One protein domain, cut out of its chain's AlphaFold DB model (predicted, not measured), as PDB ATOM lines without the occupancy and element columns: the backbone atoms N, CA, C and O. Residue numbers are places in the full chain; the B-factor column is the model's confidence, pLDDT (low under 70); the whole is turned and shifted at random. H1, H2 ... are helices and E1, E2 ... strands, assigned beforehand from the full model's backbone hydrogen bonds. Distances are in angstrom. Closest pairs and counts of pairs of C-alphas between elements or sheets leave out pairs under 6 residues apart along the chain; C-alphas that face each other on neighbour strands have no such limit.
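What this domain is: This is residues 5 to 116 of the 122 residues of an uncharacterized protein of Acinetobacter haemolyticus (UniProt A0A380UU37). The domain has two separate lobes joined by a helical arm: one lobe is a small sheet of three strands, E1, E2 and E3, with H1 packed across one face, and the other is a lone two-stranded hairpin, E4 and E5. H2 follows H1 along the chain in the arm, residues 80 to 98, which stands free; H2 is not on the sheet E1 E2 E3 and is apart from E5, and the arm leads along the chain from H1 to the hairpin E4 and E5. The printed part has 112 residues, with named elements in the order E1 E2 E3 H1 H2 E4 E5; both sheets are antiparallel, with the orders E1 - E2 - E3 and E4 - E5. The class is mixed, helices and strands, with under half of the residues, 54, in named elements. The whole is only just loose, close to compact, with a radius of gyration of the C-alphas of 16.3 A, and elongated, spanning 49 by 30 by 28 A.

Where its parts are: Find C-alpha 5 at (-47.801, 8.391, 3.156), where E1 begins and runs to residue 9. E2 is residues 15 to 20 and E3 is residues 26 to 32, 16.5 A long. Look next at C-alpha 68 at (-50.947, 6.149, 7.965), where H1 begins; it runs 17.3 A to residue 80. H2 is residues 83 to 92, 14.3 A long. E4 is residues 101 to 107, 16.8 A long, and E5, residues 110 to 115, ends at C-alpha 115 at (-46.943, -22.578, -6.753).

How they stand to each other: E1, E2 and E3 form a meander, each strand the antiparallel neighbour of the one before, with E2 the inner strand. Across E1 and E2, a hairpin at 157 degrees, find N 8 and O 16 within hydrogen-bond range at 2.9 A. Across E2 and E3, a hairpin at 165 degrees, find N 17 and O 30 at 2.8 A. H1 is on this sheet at a height of 9.1 A, two layers with the helix on one face, and runs across the strands, at 71 degrees to E1 on the local plane. Its closest C-alphas to E2 are Phe 71 and Leu 17, 6.3 A apart. H1 and H2 meet only through their link. Every O i to N i+4 pair is within range in H1, and 5 of 6 in H2. E4 and E5 are a hairpin at 155 degrees, with N 114 and O 102 at 2.7 A; both are apart from E1, E2, E3 and H1.

The domain as a whole: The C-alphas farthest apart, those of Ile 11 and Asn 96, are 49.8 A from each other. The printed part has no cut. The link from E3 to H1, residues 33 to 67, is long; in it residues 64 to 65 pair antiparallel with residues 6 to 7 of E1. Residues 80 to 98, of which 83 to 92 belong to H2, stand free. The mean pLDDT of the printed part is 82.8; residues 43 to 51, 105, 107 to 109 and 116 are under 70.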
ATOM      1  N   TYR A   5     -46.579   8.840   3.816       96.38
ATOM      2  CA  TYR A   5     -47.801   8.391   3.156       96.38
ATOM      3  C   TYR A   5     -48.292   9.466   2.200       96.38
ATOM      4  O   TYR A   5     -48.447  10.627   2.584       96.38
ATOM      5  N   TYR A   6     -48.550   9.057   0.966       95.88
ATOM      6  CA  TYR A   6     -48.952   9.942  -0.118       95.88
ATOM      7  C   TYR A   6     -50.136   9.370  -0.879       95.88
ATOM      8  O   TYR A   6     -50.463   8.188  -0.773       95.88
ATOM      9  N   LYS A   7     -50.781  10.233  -1.653       94.88
ATOM     10  CA  LYS A   7     -51.964   9.929  -2.434       94.88
ATOM     11  C   LYS A   7     -51.894  10.618  -3.789       94.88
ATOM     12  O   LYS A   7     -51.646  11.818  -3.862       94.88
ATOM     13  N   ASN A   8     -52.209   9.866  -4.834       92.75
ATOM     14  CA  ASN A   8     -52.560  10.382  -6.149       92.75
ATOM     15  C   ASN A   8     -54.063  10.149  -6.385       92.75
ATOM     16  O   ASN A   8     -54.621   9.154  -5.918       92.75
ATOM     17  N   THR A   9     -54.739  11.091  -7.034       92.00
ATOM     18  CA  THR A   9     -56.121  10.940  -7.502       92.00
ATOM     19  C   THR A   9     -56.160  11.288  -8.978       92.00
ATOM     20  O   THR A   9     -55.905  12.433  -9.344       92.00
ATOM     21  N   ASP A  10     -56.473  10.294  -9.800       86.50
ATOM     22  CA  ASP A  10     -56.599  10.447 -11.242       86.50
ATOM     23  C   ASP A  10     -57.968  11.059 -11.612       86.50
ATOM     24  O   ASP A  10     -58.897  11.134 -10.798       86.50
ATOM     25  N   ILE A  11     -58.095  11.524 -12.853       82.31
ATOM     26  CA  ILE A  11     -59.250  12.257 -13.393       82.31
ATOM     27  C   ILE A  11     -60.525  11.401 -13.372       82.31
ATOM     28  O   ILE A  11     -61.629  11.927 -13.227       82.31
ATOM     29  N   ASP A  12     -60.388  10.082 -13.500       85.25
ATOM     30  CA  ASP A  12     -61.491   9.119 -13.468       85.25
ATOM     31  C   ASP A  12     -61.969   8.776 -12.040       85.25
ATOM     32  O   ASP A  12     -62.920   8.011 -11.864       85.25
ATOM     33  N   GLY A  13     -61.342   9.370 -11.017       85.06
ATOM     34  CA  GLY A  13     -61.631   9.119  -9.609       85.06
ATOM     35  C   GLY A  13     -60.874   7.931  -9.019       85.06
ATOM     36  O   GLY A  13     -61.111   7.595  -7.855       85.06
ATOM     37  N   THR A  14     -59.964   7.306  -9.771       89.81
ATOM     38  CA  THR A  14     -59.042   6.298  -9.246       89.81
ATOM     39  C   THR A  14     -58.092   6.940  -8.242       89.81
ATOM     40  O   THR A  14     -57.459   7.959  -8.511       89.81
ATOM     41  N   ILE A  15     -57.979   6.341  -7.060       93.19
ATOM     42  CA  ILE A  15     -57.085   6.808  -6.000       93.19
ATOM     43  C   ILE A  15     -55.975   5.785  -5.821       93.19
ATOM     44  O   ILE A  15     -56.248   4.598  -5.656       93.19
ATOM     45  N   VAL A  16     -54.727   6.245  -5.778       92.50
ATOM     46  CA  VAL A  16     -53.589   5.407  -5.395       92.50
ATOM     47  C   VAL A  16     -52.957   5.971  -4.134       92.50
ATOM     48  O   VAL A  16     -52.516   7.118  -4.110       92.50
ATOM     49  N   LEU A  17     -52.938   5.164  -3.076       94.50
ATOM     50  CA  LEU A  17     -52.254   5.463  -1.823       94.50
ATOM     51  C   LEU A  17     -50.893   4.776  -1.816       94.50
ATOM     52  O   LEU A  17     -50.801   3.594  -2.136       94.50
ATOM     53  N   TYR A  18     -49.860   5.492  -1.388       93.50
ATOM     54  CA  TYR A  18     -48.488   5.006  -1.324       93.50
ATOM     55  C   TYR A  18     -47.970   5.053   0.108       93.50
ATOM     56  O   TYR A  18     -48.160   6.044   0.813       93.50
ATOM     57  N   GLU A  19     -47.267   4.002   0.516       94.44
ATOM     58  CA  GLU A  19     -46.323   4.055   1.623       94.44
ATOM     59  C   GLU A  19     -44.912   4.094   1.051       94.44
ATOM     60  O   GLU A  19     -44.497   3.172   0.340       94.44
ATOM     61  N   LEU A  20     -44.183   5.154   1.384       93.38
ATOM     62  CA  LEU A  20     -42.817   5.367   0.938       93.38
ATOM     63  C   LEU A  20     -41.833   5.258   2.108       93.38
ATOM     64  O   LEU A  20     -42.157   5.602   3.255       93.38
ATOM     65  N   ASP A  21     -40.624   4.791   1.808       92.62
ATOM     66  CA  ASP A  21     -39.505   4.832   2.746       92.62
ATOM     67  C   ASP A  21     -38.893   6.246   2.859       92.62
ATOM     68  O   ASP A  21     -39.471   7.244   2.423       92.62
ATOM     69  N   GLN A  22     -37.731   6.355   3.506       91.38
ATOM     70  CA  GLN A  22     -37.048   7.636   3.728       91.38
ATOM     71  C   GLN A  22     -36.371   8.196   2.471       91.38
ATOM     72  O   GLN A  22     -36.071   9.386   2.423       91.38
ATOM     73  N   GLU A  23     -36.132   7.346   1.476       91.44
ATOM     74  CA  GLU A  23     -35.584   7.704   0.169       91.44
ATOM     75  C   GLU A  23     -36.696   7.814  -0.886       91.44
ATOM     76  O   GLU A  23     -36.420   7.949  -2.077       91.44
ATOM     77  N   TYR A  24     -37.958   7.806  -0.448       91.69
ATOM     78  CA  TYR A  24     -39.159   7.900  -1.268       91.69
ATOM     79  C   TYR A  24     -39.352   6.739  -2.252       91.69
ATOM     80  O   TYR A  24     -40.059   6.891  -3.247       91.69
ATOM     81  N   TYR A  25     -38.774   5.568  -1.978       89.81
ATOM     82  CA  TYR A  25     -39.120   4.350  -2.708       89.81
ATOM     83  C   TYR A  25     -40.445   3.790  -2.211       89.81
ATOM     84  O   TYR A  25     -40.733   3.775  -1.010       89.81
ATOM     85  N   CYS A  26     -41.259   3.305  -3.146       89.62
ATOM     86  CA  CYS A  26     -42.550   2.719  -2.820       89.62
ATOM     87  C   CYS A  26     -42.382   1.337  -2.185       89.62
ATOM     88  O   CYS A  26     -41.931   0.392  -2.828       89.62
ATOM     89  N   LEU A  27     -42.787   1.223  -0.919       88.75
ATOM     90  CA  LEU A  27     -42.813  -0.042  -0.187       88.75
ATOM     91  C   LEU A  27     -44.123  -0.790  -0.422       88.75
ATOM     92  O   LEU A  27     -44.138  -2.011  -0.569       88.75
ATOM     93  N   ARG A  28     -45.237  -0.053  -0.406       90.31
ATOM     94  CA  ARG A  28     -46.588  -0.582  -0.595       90.31
ATOM     95  C   ARG A  28     -47.452   0.439  -1.315       90.31
ATOM     96  O   ARG A  28     -47.322   1.642  -1.087       90.31
ATOM     97  N   ALA A  29     -48.390  -0.056  -2.111       90.62
ATOM     98  CA  ALA A  29     -49.398   0.763  -2.764       90.62
ATOM     99  C   ALA A  29     -50.786   0.126  -2.647       90.62
ATOM    100  O   ALA A  29     -50.914  -1.099  -2.581       90.62
ATOM    101  N   VAL A  30     -51.817   0.970  -2.610       90.75
ATOM    102  CA  VAL A  30     -53.220   0.557  -2.681       90.75
ATOM    103  C   VAL A  30     -53.926   1.386  -3.740       90.75
ATOM    104  O   VAL A  30     -54.051   2.598  -3.591       90.75
ATOM    105  N   CYS A  31     -54.417   0.724  -4.781       90.31
ATOM    106  CA  CYS A  31     -55.253   1.313  -5.810       90.31
ATOM    107  C   CYS A  31     -56.729   1.084  -5.473       90.31
ATOM    108  O   CYS A  31     -57.140  -0.024  -5.122       90.31
ATOM    109  N   ILE A  32     -57.522   2.144  -5.560       91.31
ATOM    110  CA  ILE A  32     -58.924   2.195  -5.168       91.31
ATOM    111  C   ILE A  32     -59.697   2.760  -6.354       91.31
ATOM    112  O   ILE A  32     -59.462   3.892  -6.770       91.31
ATOM    113  N   THR A  33     -60.652   1.992  -6.863       89.06
ATOM    114  CA  THR A  33     -61.619   2.451  -7.866       89.06
ATOM    115  C   THR A  33     -63.031   2.412  -7.283       89.06
ATOM    116  O   THR A  33     -63.242   2.052  -6.123       89.06
ATOM    117  N   SER A  34     -64.034   2.735  -8.101       86.31
ATOM    118  CA  SER A  34     -65.449   2.616  -7.732       86.31
ATOM    119  C   SER A  34     -65.903   1.181  -7.430       86.31
ATOM    120  O   SER A  34     -66.943   1.000  -6.799       86.31
ATOM    121  N   SER A  35     -65.154   0.167  -7.874       84.56
ATOM    122  CA  SER A  35     -65.567  -1.242  -7.804       84.56
ATOM    123  C   SER A  35     -64.579  -2.156  -7.082       84.56
ATOM    124  O   SER A  35     -64.995  -3.186  -6.553       84.56
ATOM    125  N   ILE A  36     -63.294  -1.799  -7.039       85.25
ATOM    126  CA  ILE A  36     -62.227  -2.673  -6.540       85.25
ATOM    127  C   ILE A  36     -61.207  -1.912  -5.691       85.25
ATOM    128  O   ILE A  36     -60.952  -0.728  -5.902       85.25
ATOM    129  N   ILE A  37     -60.601  -2.630  -4.743       86.94
ATOM    130  CA  ILE A  37     -59.444  -2.180  -3.965       86.94
ATOM    131  C   ILE A  37     -58.348  -3.234  -4.145       86.94
ATOM    132  O   ILE A  37     -58.564  -4.399  -3.809       86.94
ATOM    133  N   LEU A  38     -57.191  -2.835  -4.671       84.25
ATOM    134  CA  LEU A  38     -56.069  -3.719  -4.995       84.25
ATOM    135  C   LEU A  38     -54.764  -3.225  -4.366       84.25
ATOM    136  O   LEU A  38     -54.513  -2.027  -4.302       84.25
ATOM    137  N   ASN A  39     -53.895  -4.147  -3.957       83.19
ATOM    138  CA  ASN A  39     -52.572  -3.847  -3.398       83.19
ATOM    139  C   ASN A  39     -51.521  -3.645  -4.509       83.19
ATOM    140  O   ASN A  39     -50.574  -4.418  -4.633       83.19
ATOM    141  N   THR A  40     -51.716  -2.638  -5.358       78.69
ATOM    142  CA  THR A  40     -50.808  -2.286  -6.462       78.69
ATOM    143  C   THR A  40     -50.812  -0.776  -6.689       78.69
ATOM    144  O   THR A  40     -51.720  -0.081  -6.232       78.69
ATOM    145  N   SER A  41     -49.797  -0.261  -7.383       72.31
ATOM    146  CA  SER A  41     -49.755   1.131  -7.833       72.31
ATOM    147  C   SER A  41     -50.440   1.360  -9.180       72.31
ATOM    148  O   SER A  41     -50.574   2.510  -9.585       72.31
ATOM    149  N   PHE A  42     -50.832   0.303  -9.902       70.44
ATOM    150  CA  PHE A  42     -51.353   0.429 -11.264       70.44
ATOM    151  C   PHE A  42     -52.349  -0.679 -11.620       70.44
ATOM    152  O   PHE A  42     -52.143  -1.837 -11.269       70.44
ATOM    153  N   ILE A  43     -53.407  -0.340 -12.363       59.53
ATOM    154  CA  ILE A  43     -54.366  -1.312 -12.903       59.53
ATOM    155  C   ILE A  43     -54.143  -1.410 -14.413       59.53
ATOM    156  O   ILE A  43     -54.427  -0.470 -15.148       59.53
ATOM    157  N   ASN A  44     -53.665  -2.558 -14.888       59.28
ATOM    158  CA  ASN A  44     -53.648  -2.905 -16.313       59.28
ATOM    159  C   ASN A  44     -54.061  -4.374 -16.484       59.28
ATOM    160  O   ASN A  44     -53.963  -5.163 -15.542       59.28
ATOM    161  N   GLU A  45     -54.526  -4.742 -17.683       48.72
ATOM    162  CA  GLU A  45     -55.061  -6.080 -18.010       48.72
ATOM    163  C   GLU A  45     -54.089  -7.256 -17.744       48.72
ATOM    164  O   GLU A  45     -54.505  -8.409 -17.663       48.72
ATOM    165  N   GLN A  46     -52.798  -6.973 -17.588       50.31
ATOM    166  CA  GLN A  46     -51.677  -7.889 -17.361       50.31
ATOM    167  C   GLN A  46     -50.938  -7.653 -16.024       50.31
ATOM    168  O   GLN A  46     -50.083  -8.457 -15.654       50.31
ATOM    169  N   SER A  47     -51.219  -6.576 -15.282       51.16
ATOM    170  CA  SER A  47     -50.307  -6.045 -14.261       51.16
ATOM    171  C   SER A  47     -50.916  -6.033 -12.860       51.16
ATOM    172  O   SER A  47     -51.168  -4.981 -12.282       51.16
ATOM    173  N   ASN A  48     -51.105  -7.211 -12.269       52.66
ATOM    174  CA  ASN A  48     -51.564  -7.319 -10.877       52.66
ATOM    175  C   ASN A  48     -50.453  -7.087  -9.828       52.66
ATOM    176  O   ASN A  48     -50.727  -7.198  -8.638       52.66
ATOM    177  N   PHE A  49     -49.203  -6.805 -10.225       56.59
ATOM    178  CA  PHE A  49     -48.046  -6.988  -9.329       56.59
ATOM    179  C   PHE A  49     -46.946  -5.929  -9.429       56.59
ATOM    180  O   PHE A  49     -45.820  -6.194  -9.013       56.59
ATOM    181  N   PHE A  50     -47.228  -4.751  -9.983       63.34
ATOM    182  CA  PHE A  50     -46.183  -3.745 -10.166       63.34
ATOM    183  C   PHE A  50     -46.252  -2.700  -9.061       63.34
ATOM    184  O   PHE A  50     -47.315  -2.136  -8.783       63.34
ATOM    185  N   LEU A  51     -45.105  -2.498  -8.420       69.38
ATOM    186  CA  LEU A  51     -44.785  -1.264  -7.726       69.38
ATOM    187  C   LEU A  51     -43.939  -0.403  -8.671       69.38
ATOM    188  O   LEU A  51     -43.277  -0.946  -9.558       69.38
ATOM    189  N   PRO A  52     -43.949   0.925  -8.506       73.69
ATOM    190  CA  PRO A  52     -43.158   1.818  -9.334       73.69
ATOM    191  C   PRO A  52     -41.665   1.530  -9.143       73.69
ATOM    192  O   PRO A  52     -41.168   1.501  -8.014       73.69
ATOM    193  N   GLU A  53     -40.949   1.326 -10.247       72.12
ATOM    194  CA  GLU A  53     -39.495   1.206 -10.235       72.12
ATOM    195  C   GLU A  53     -38.886   2.611 -10.188       72.12
ATOM    196  O   GLU A  53     -38.723   3.269 -11.212       72.12
ATOM    197  N   GLY A  54     -38.596   3.102  -8.984       82.38
ATOM    198  CA  GLY A  54     -37.954   4.400  -8.795       82.38
ATOM    199  C   GLY A  54     -38.333   5.089  -7.491       82.38
ATOM    200  O   GLY A  54     -39.327   4.753  -6.844       82.38
ATOM    201  N   SER A  55     -37.509   6.060  -7.108       88.62
ATOM    202  CA  SER A  55     -37.824   6.985  -6.024       88.62
ATOM    203  C   SER A  55     -38.802   8.048  -6.522       88.62
ATOM    204  O   SER A  55     -38.674   8.546  -7.637       88.62
ATOM    205  N   PHE A  56     -39.746   8.433  -5.669       89.06
ATOM    206  CA  PHE A  56     -40.687   9.522  -5.921       89.06
ATOM    207  C   PHE A  56     -40.124  10.907  -5.593       89.06
ATOM    208  O   PHE A  56     -40.861  11.884  -5.694       89.06
ATOM    209  N   SER A  57     -38.858  11.012  -5.178       90.88
ATOM    210  CA  SER A  57     -38.252  12.250  -4.671       90.88
ATOM    211  C   SER A  57     -38.461  13.468  -5.581       90.88
ATOM    212  O   SER A  57     -38.683  14.565  -5.073       90.88
ATOM    213  N   GLU A  58     -38.444  13.275  -6.902       89.00
ATOM    214  CA  GLU A  58     -38.622  14.334  -7.906       89.00
ATOM    215  C   GLU A  58     -40.096  14.665  -8.207       89.00
ATOM    216  O   GLU A  58     -40.385  15.749  -8.707       89.00
ATOM    217  N   ASN A  59     -41.036  13.776  -7.869       87.69
ATOM    218  CA  ASN A  59     -42.466  13.910  -8.183       87.69
ATOM    219  C   ASN A  59     -43.349  14.087  -6.936       87.69
ATOM    220  O   ASN A  59     -44.573  14.015  -7.027       87.69
ATOM    221  N   LEU A  60     -42.765  14.328  -5.756       88.38
ATOM    222  CA  LEU A  60     -43.534  14.501  -4.514       88.38
ATOM    223  C   LEU A  60     -44.540  15.654  -4.586       88.38
ATOM    224  O   LEU A  60     -45.585  15.578  -3.946       88.38
ATOM    225  N   GLU A  61     -44.240  16.703  -5.352       89.88
ATOM    226  CA  GLU A  61     -45.127  17.862  -5.524       89.88
ATOM    227  C   GLU A  61     -46.418  17.519  -6.284       89.88
ATOM    228  O   GLU A  61     -47.431  18.196  -6.122       89.88
ATOM    229  N   GLU A  62     -46.404  16.444  -7.074       89.19
ATOM    230  CA  GLU A  62     -47.574  15.936  -7.798       89.19
ATOM    231  C   GLU A  62     -48.478  15.075  -6.900       89.19
ATOM    232  O   GLU A  62     -49.592  14.710  -7.286       89.19
ATOM    233  N   LEU A  63     -48.020  14.746  -5.686       92.38
ATOM    234  CA  LEU A  63     -48.730  13.908  -4.733       92.38
ATOM    235  C   LEU A  63     -49.312  14.727  -3.581       92.38
ATOM    236  O   LEU A  63     -48.703  15.641  -3.030       92.38
ATOM    237  N   SER A  64     -50.496  14.325  -3.132       94.94
ATOM    238  CA  SER A  64     -51.079  14.837  -1.895       94.94
ATOM    239  C   SER A  64     -50.559  14.051  -0.693       94.94
ATOM    240  O   SER A  64     -50.466  12.826  -0.739       94.94
ATOM    241  N   VAL A  65     -50.268  14.734   0.416       94.81
ATOM    242  CA  VAL A  65     -49.929  14.066   1.684       94.81
ATOM    243  C   VAL A  65     -51.152  13.305   2.202       94.81
ATOM    244  O   VAL A  65     -52.263  13.834   2.221       94.81
ATOM    245  N   SER A  66     -50.939  12.069   2.645       95.50
ATOM    246  CA  SER A  66     -51.947  11.217   3.282       95.50
ATOM    247  C   SER A  66     -51.493  10.827   4.693       95.50
ATOM    248  O   SER A  66     -50.426  11.218   5.173       95.50
ATOM    249  N   THR A  67     -52.328  10.072   5.399       96.06
ATOM    250  CA  THR A  67     -52.038   9.581   6.744       96.06
ATOM    251  C   THR A  67     -51.854   8.073   6.739       96.06
ATOM    252  O   THR A  67     -52.459   7.343   5.952       96.06
ATOM    253  N   LYS A  68     -51.069   7.584   7.700       95.94
ATOM    254  CA  LYS A  68     -50.947   6.149   7.965       95.94
ATOM    255  C   LYS A  68     -52.307   5.488   8.204       95.94
ATOM    256  O   LYS A  68     -52.514   4.353   7.792       95.94
ATOM    257  N   GLU A  69     -53.210   6.177   8.898       96.38
ATOM    258  CA  GLU A  69     -54.538   5.656   9.223       96.38
ATOM    259  C   GLU A  69     -55.393   5.466   7.965       96.38
ATOM    260  O   GLU A  69     -55.971   4.397   7.776       96.38
ATOM    261  N   GLU A  70     -55.411   6.457   7.069       95.31
ATOM    262  CA  GLU A  70     -56.095   6.357   5.776       95.31
ATOM    263  C   GLU A  70     -55.545   5.183   4.958       95.31
ATOM    264  O   GLU A  70     -56.314   4.325   4.522       95.31
ATOM    265  N   PHE A  71     -54.217   5.086   4.832       95.56
ATOM    266  CA  PHE A  71     -53.563   3.983   4.128       95.56
ATOM    267  C   PHE A  71     -53.954   2.620   4.713       95.56
ATOM    268  O   PHE A  71     -54.407   1.730   3.991       95.56
ATOM    269  N   LEU A  72     -53.815   2.450   6.033       94.69
ATOM    270  CA  LEU A  72     -54.096   1.178   6.698       94.69
ATOM    271  C   LEU A  72     -55.570   0.782   6.614       94.69
ATOM    272  O   LEU A  72     -55.866  -0.407   6.523       94.69
ATOM    273  N   ASN A  73     -56.496   1.740   6.596       94.50
ATOM    274  CA  ASN A  73     -57.916   1.446   6.422       94.50
ATOM    275  C   ASN A  73     -58.199   0.759   5.081       94.50
ATOM    276  O   ASN A  73     -58.955  -0.214   5.044       94.50
ATOM    277  N   PHE A  74     -57.594   1.226   3.987       93.44
ATOM    278  CA  PHE A  74     -57.765   0.594   2.676       93.44
ATOM    279  C   PHE A  74     -56.928  -0.675   2.522       93.44
ATOM    280  O   PHE A  74     -57.445  -1.669   2.015       93.44
ATOM    281  N   TRP A  75     -55.699  -0.686   3.045       91.50
ATOM    282  CA  TRP A  75     -54.852  -1.881   3.081       91.50
ATOM    283  C   TRP A  75     -55.546  -3.044   3.794       91.50
ATOM    284  O   TRP A  75     -55.625  -4.156   3.280       91.50
ATOM    285  N   ASN A  76     -56.112  -2.803   4.977       90.62
ATOM    286  CA  ASN A  76     -56.791  -3.850   5.737       90.62
ATOM    287  C   ASN A  76     -58.049  -4.345   5.013       90.62
ATOM    288  O   ASN A  76     -58.337  -5.540   5.033       90.62
ATOM    289  N   LYS A  77     -58.785  -3.462   4.327       89.94
ATOM    290  CA  LYS A  77     -59.940  -3.868   3.515       89.94
ATOM    291  C   LYS A  77     -59.532  -4.801   2.379       89.94
ATOM    292  O   LYS A  77     -60.161  -5.844   2.230       89.94
ATOM    293  N   SER A  78     -58.482  -4.473   1.626       85.44
ATOM    294  CA  SER A  78     -58.069  -5.281   0.471       85.44
ATOM    295  C   SER A  78     -57.496  -6.644   0.865       85.44
ATOM    296  O   SER A  78     -57.680  -7.618   0.137       85.44
ATOM    297  N   THR A  79     -56.868  -6.726   2.039       84.62
ATOM    298  CA  THR A  79     -56.141  -7.914   2.516       84.62
ATOM    299  C   THR A  79     -56.977  -8.827   3.414       84.62
ATOM    300  O   THR A  79     -56.754 -10.036   3.449       84.62
ATOM    301  N   SER A  80     -57.983  -8.286   4.112       85.38
ATOM    302  CA  SER A  80     -58.800  -9.042   5.077       85.38
ATOM    303  C   SER A  80     -59.480 -10.277   4.482       85.38
ATOM    304  O   SER A  80     -59.503 -11.329   5.119       85.38
ATOM    305  N   GLN A  81     -59.968 -10.184   3.242       80.31
ATOM    306  CA  GLN A  81     -60.594 -11.300   2.522       80.31
ATOM    307  C   GLN A  81     -59.631 -12.470   2.253       80.31
ATOM    308  O   GLN A  81     -60.067 -13.606   2.089       80.31
ATOM    309  N   TYR A  82     -58.323 -12.208   2.251       80.06
ATOM    310  CA  TYR A  82     -57.287 -13.194   1.956       80.06
ATOM    311  C   TYR A  82     -56.579 -13.725   3.200       80.06
ATOM    312  O   TYR A  82     -55.815 -14.686   3.113       80.06
ATOM    313  N   LEU A  83     -56.836 -13.137   4.371       81.25
ATOM    314  CA  LEU A  83     -56.121 -13.465   5.600       81.25
ATOM    315  C   LEU A  83     -56.256 -14.948   5.981       81.25
ATOM    316  O   LEU A  83     -55.278 -15.570   6.393       81.25
ATOM    317  N   ASN A  84     -57.449 -15.525   5.816       83.06
ATOM    318  CA  ASN A  84     -57.685 -16.941   6.112       83.06
ATOM    319  C   ASN A  84     -56.898 -17.847   5.160       83.06
ATOM    320  O   ASN A  84     -56.140 -18.696   5.623       83.06
ATOM    321  N   ALA A  85     -56.998 -17.599   3.853       80.50
ATOM    322  CA  ALA A  85     -56.274 -18.369   2.845       80.50
ATOM    323  C   ALA A  85     -54.748 -18.259   3.022       80.50
ATOM    324  O   ALA A  85     -54.029 -19.248   2.908       80.50
ATOM    325  N   TRP A  86     -54.243 -17.077   3.392       79.31
ATOM    326  CA  TRP A  86     -52.834 -16.868   3.731       79.31
ATOM    327  C   TRP A  86     -52.390 -17.672   4.959       79.31
ATOM    328  O   TRP A  86     -51.292 -18.235   4.987       79.31
ATOM    329  N   ASN A  87     -53.228 -17.732   5.993       83.19
ATOM    330  CA  ASN A  87     -52.931 -18.508   7.193       83.19
ATOM    331  C   ASN A  87     -52.941 -20.019   6.927       83.19
ATOM    332  O   ASN A  87     -52.084 -20.718   7.462       83.19
ATOM    333  N   GLU A  88     -53.838 -20.506   6.069       84.38
ATOM    334  CA  GLU A  88     -53.850 -21.898   5.608       84.38
ATOM    335  C   GLU A  88     -52.618 -22.229   4.757       84.38
ATOM    336  O   GLU A  88     -51.976 -23.259   4.959       84.38
ATOM    337  N   LEU A  89     -52.218 -21.335   3.847       80.44
ATOM    338  CA  LEU A  89     -51.044 -21.536   2.996       80.44
ATOM    339  C   LEU A  89     -49.754 -21.694   3.818       80.44
ATOM    340  O   LEU A  89     -48.932 -22.559   3.519       80.44
ATOM    341  N   LYS A  90     -49.597 -20.901   4.887       77.50
ATOM    342  CA  LYS A  90     -48.426 -20.955   5.780       77.50
ATOM    343  C   LYS A  90     -48.249 -22.297   6.489       77.50
ATOM    344  O   LYS A  90     -47.130 -22.622   6.874       77.50
ATOM    345  N   THR A  91     -49.321 -23.061   6.684       82.94
ATOM    346  CA  THR A  91     -49.272 -24.377   7.341       82.94
ATOM    347  C   THR A  91     -49.345 -25.539   6.354       82.94
ATOM    348  O   THR A  91     -49.071 -26.676   6.735       82.94
ATOM    349  N   LYS A  92     -49.683 -25.268   5.087       83.31
ATOM    350  CA  LYS A  92     -49.859 -26.280   4.039       83.31
ATOM    351  C   LYS A  92     -48.563 -26.997   3.664       83.31
ATOM    352  O   LYS A  92     -48.597 -28.196   3.392       83.31
ATOM    353  N   PHE A  93     -47.443 -26.279   3.640       80.56
ATOM    354  CA  PHE A  93     -46.147 -26.823   3.236       80.56
ATOM    355  C   PHE A  93     -45.223 -27.014   4.435       80.56
ATOM    356  O   PHE A  93     -45.175 -26.187   5.346       80.56
ATOM    357  N   GLN A  94     -44.472 -28.112   4.427       82.06
ATOM    358  CA  GLN A  94     -43.504 -28.417   5.477       82.06
ATOM    359  C   GLN A  94     -42.104 -27.931   5.097       82.06
ATOM    360  O   GLN A  94     -41.725 -27.896   3.926       82.06
ATOM    361  N   ILE A  95     -41.300 -27.596   6.107       81.38
ATOM    362  CA  ILE A  95     -39.877 -27.295   5.908       81.38
ATOM    363  C   ILE A  95     -39.200 -28.528   5.281       81.38
ATOM    364  O   ILE A  95     -39.410 -29.647   5.747       81.38
ATOM    365  N   ASN A  96     -38.376 -28.313   4.249       84.69
ATOM    366  CA  ASN A  96     -37.701 -29.339   3.430       84.69
ATOM    367  C   ASN A  96     -38.606 -30.150   2.485       84.69
ATOM    368  O   ASN A  96     -38.171 -31.166   1.942       84.69
ATOM    369  N   GLN A  97     -39.843 -29.714   2.255       83.31
ATOM    370  CA  GLN A  97     -40.679 -30.280   1.202       83.31
ATOM    371  C   GLN A  97     -40.223 -29.784  -0.180       83.31
ATOM    372  O   GLN A  97     -40.007 -28.590  -0.376       83.31
ATOM    373  N   ASN A  98     -40.129 -30.694  -1.152       82.81
ATOM    374  CA  ASN A  98     -39.955 -30.324  -2.557       82.81
ATOM    375  C   ASN A  98     -41.307 -29.922  -3.152       82.81
ATOM    376  O   ASN A  98     -42.294 -30.643  -2.979       82.81
ATOM    377  N   VAL A  99     -41.348 -28.787  -3.848       79.75
ATOM    378  CA  VAL A  99     -42.570 -28.248  -4.454       79.75
ATOM    379  C   VAL A  99     -42.280 -27.831  -5.891       79.75
ATOM    380  O   VAL A  99     -41.322 -27.099  -6.140       79.75
ATOM    381  N   ASP A 100     -43.124 -28.276  -6.818       83.00
ATOM    382  CA  ASP A 100     -43.088 -27.822  -8.206       83.00
ATOM    383  C   ASP A 100     -43.682 -26.409  -8.308       83.00
ATOM    384  O   ASP A 100     -44.732 -26.113  -7.728       83.00
ATOM    385  N   SER A 101     -43.001 -25.518  -9.030       77.25
ATOM    386  CA  SER A 101     -43.410 -24.118  -9.179       77.25
ATOM    387  C   SER A 101     -43.015 -23.539 -10.533       77.25
ATOM    388  O   SER A 101     -42.140 -24.065 -11.222       77.25
ATOM    389  N   GLU A 102     -43.668 -22.444 -10.901       81.88
ATOM    390  CA  GLU A 102     -43.397 -21.661 -12.103       81.88
ATOM    391  C   GLU A 102     -42.775 -20.313 -11.714       81.88
ATOM    392  O   GLU A 102     -43.259 -19.645 -10.804       81.88
ATOM    393  N   ILE A 103     -41.711 -19.879 -12.393       79.69
ATOM    394  CA  ILE A 103     -41.140 -18.546 -12.159       79.69
ATOM    395  C   ILE A 103     -42.028 -17.499 -12.831       79.69
ATOM    396  O   ILE A 103     -42.222 -17.539 -14.041       79.69
ATOM    397  N   VAL A 104     -42.523 -16.540 -12.048       77.06
ATOM    398  CA  VAL A 104     -43.369 -15.442 -12.536       77.06
ATOM    399  C   VAL A 104     -42.521 -14.243 -12.938       77.06
ATOM    400  O   VAL A 104     -42.716 -13.687 -14.015       77.06
ATOM    401  N   CYS A 105     -41.572 -13.833 -12.091       66.06
ATOM    402  CA  CYS A 105     -40.689 -12.705 -12.387       66.06
ATOM    403  C   CYS A 105     -39.383 -12.751 -11.588       66.06
ATOM    404  O   CYS A 105     -39.300 -13.344 -10.508       66.06
ATOM    405  N   PHE A 106     -38.368 -12.078 -12.127       70.88
ATOM    406  CA  PHE A 106     -37.084 -11.853 -11.475       70.88
ATOM    407  C   PHE A 106     -36.986 -10.396 -11.039       70.88
ATOM    408  O   PHE A 106     -37.153  -9.496 -11.859       70.88
ATOM    409  N   TYR A 107     -36.657 -10.182  -9.772       63.97
ATOM    410  CA  TYR A 107     -36.289  -8.888  -9.215       63.97
ATOM    411  C   TYR A 107     -34.845  -8.939  -8.700       63.97
ATOM    412  O   TYR A 107     -34.352 -10.015  -8.347       63.97
ATOM    413  N   PRO A 108     -34.150  -7.795  -8.585       61.50
ATOM    414  CA  PRO A 108     -32.822  -7.752  -7.970       61.50
ATOM    415  C   PRO A 108     -32.779  -8.375  -6.564       61.50
ATOM    416  O   PRO A 108     -31.764  -8.936  -6.162       61.50
ATOM    417  N   GLN A 109     -33.887  -8.292  -5.821       64.25
ATOM    418  CA  GLN A 109     -34.017  -8.785  -4.450       64.25
ATOM    419  C   GLN A 109     -34.432 -10.264  -4.363       64.25
ATOM    420  O   GLN A 109     -34.447 -10.822  -3.266       64.25
ATOM    421  N   GLY A 110     -34.781 -10.914  -5.481       70.81
ATOM    422  CA  GLY A 110     -35.221 -12.308  -5.484       70.81
ATOM    423  C   GLY A 110     -36.143 -12.675  -6.646       70.81
ATOM    424  O   GLY A 110     -36.330 -11.921  -7.594       70.81
ATOM    425  N   VAL A 111     -36.732 -13.866  -6.574       72.19
ATOM    426  CA  VAL A 111     -37.612 -14.409  -7.619       72.19
ATOM    427  C   VAL A 111     -39.007 -14.596  -7.042       72.19
ATOM    428  O   VAL A 111     -39.148 -15.163  -5.958       72.19
ATOM    429  N   ILE A 112     -40.037 -14.157  -7.765       74.56
ATOM    430  CA  ILE A 112     -41.416 -14.534  -7.449       74.56
ATOM    431  C   ILE A 112     -41.729 -15.814  -8.209       74.56
ATOM    432  O   ILE A 112     -41.633 -15.866  -9.437       74.56
ATOM    433  N   VAL A 113     -42.121 -16.843  -7.465       72.38
ATOM    434  CA  VAL A 113     -42.541 -18.133  -8.009       72.38
ATOM    435  C   VAL A 113     -44.005 -18.387  -7.678       72.38
ATOM    436  O   VAL A 113     -44.457 -18.135  -6.563       72.38
ATOM    437  N   LYS A 114     -44.750 -18.893  -8.655       73.38
ATOM    438  CA  LYS A 114     -46.121 -19.354  -8.522       73.38
ATOM    439  C   LYS A 114     -46.111 -20.850  -8.255       73.38
ATOM    440  O   LYS A 114     -45.770 -21.658  -9.114       73.38
ATOM    441  N   PHE A 115     -46.508 -21.217  -7.050       74.31
ATOM    442  CA  PHE A 115     -46.943 -22.578  -6.753       74.31
ATOM    443  C   PHE A 115     -48.339 -22.769  -7.366       74.31
ATOM    444  O   PHE A 115     -49.002 -21.771  -7.632       74.31
ATOM    445  N   ASN A 116     -48.810 -24.001  -7.584       67.81
ATOM    446  CA  ASN A 116     -50.168 -24.320  -8.087       67.81
ATOM    447  C   ASN A 116     -51.319 -23.887  -7.134       67.81
ATOM    448  O   ASN A 116     -52.358 -24.531  -7.032       67.81
TER     449      ASN A 116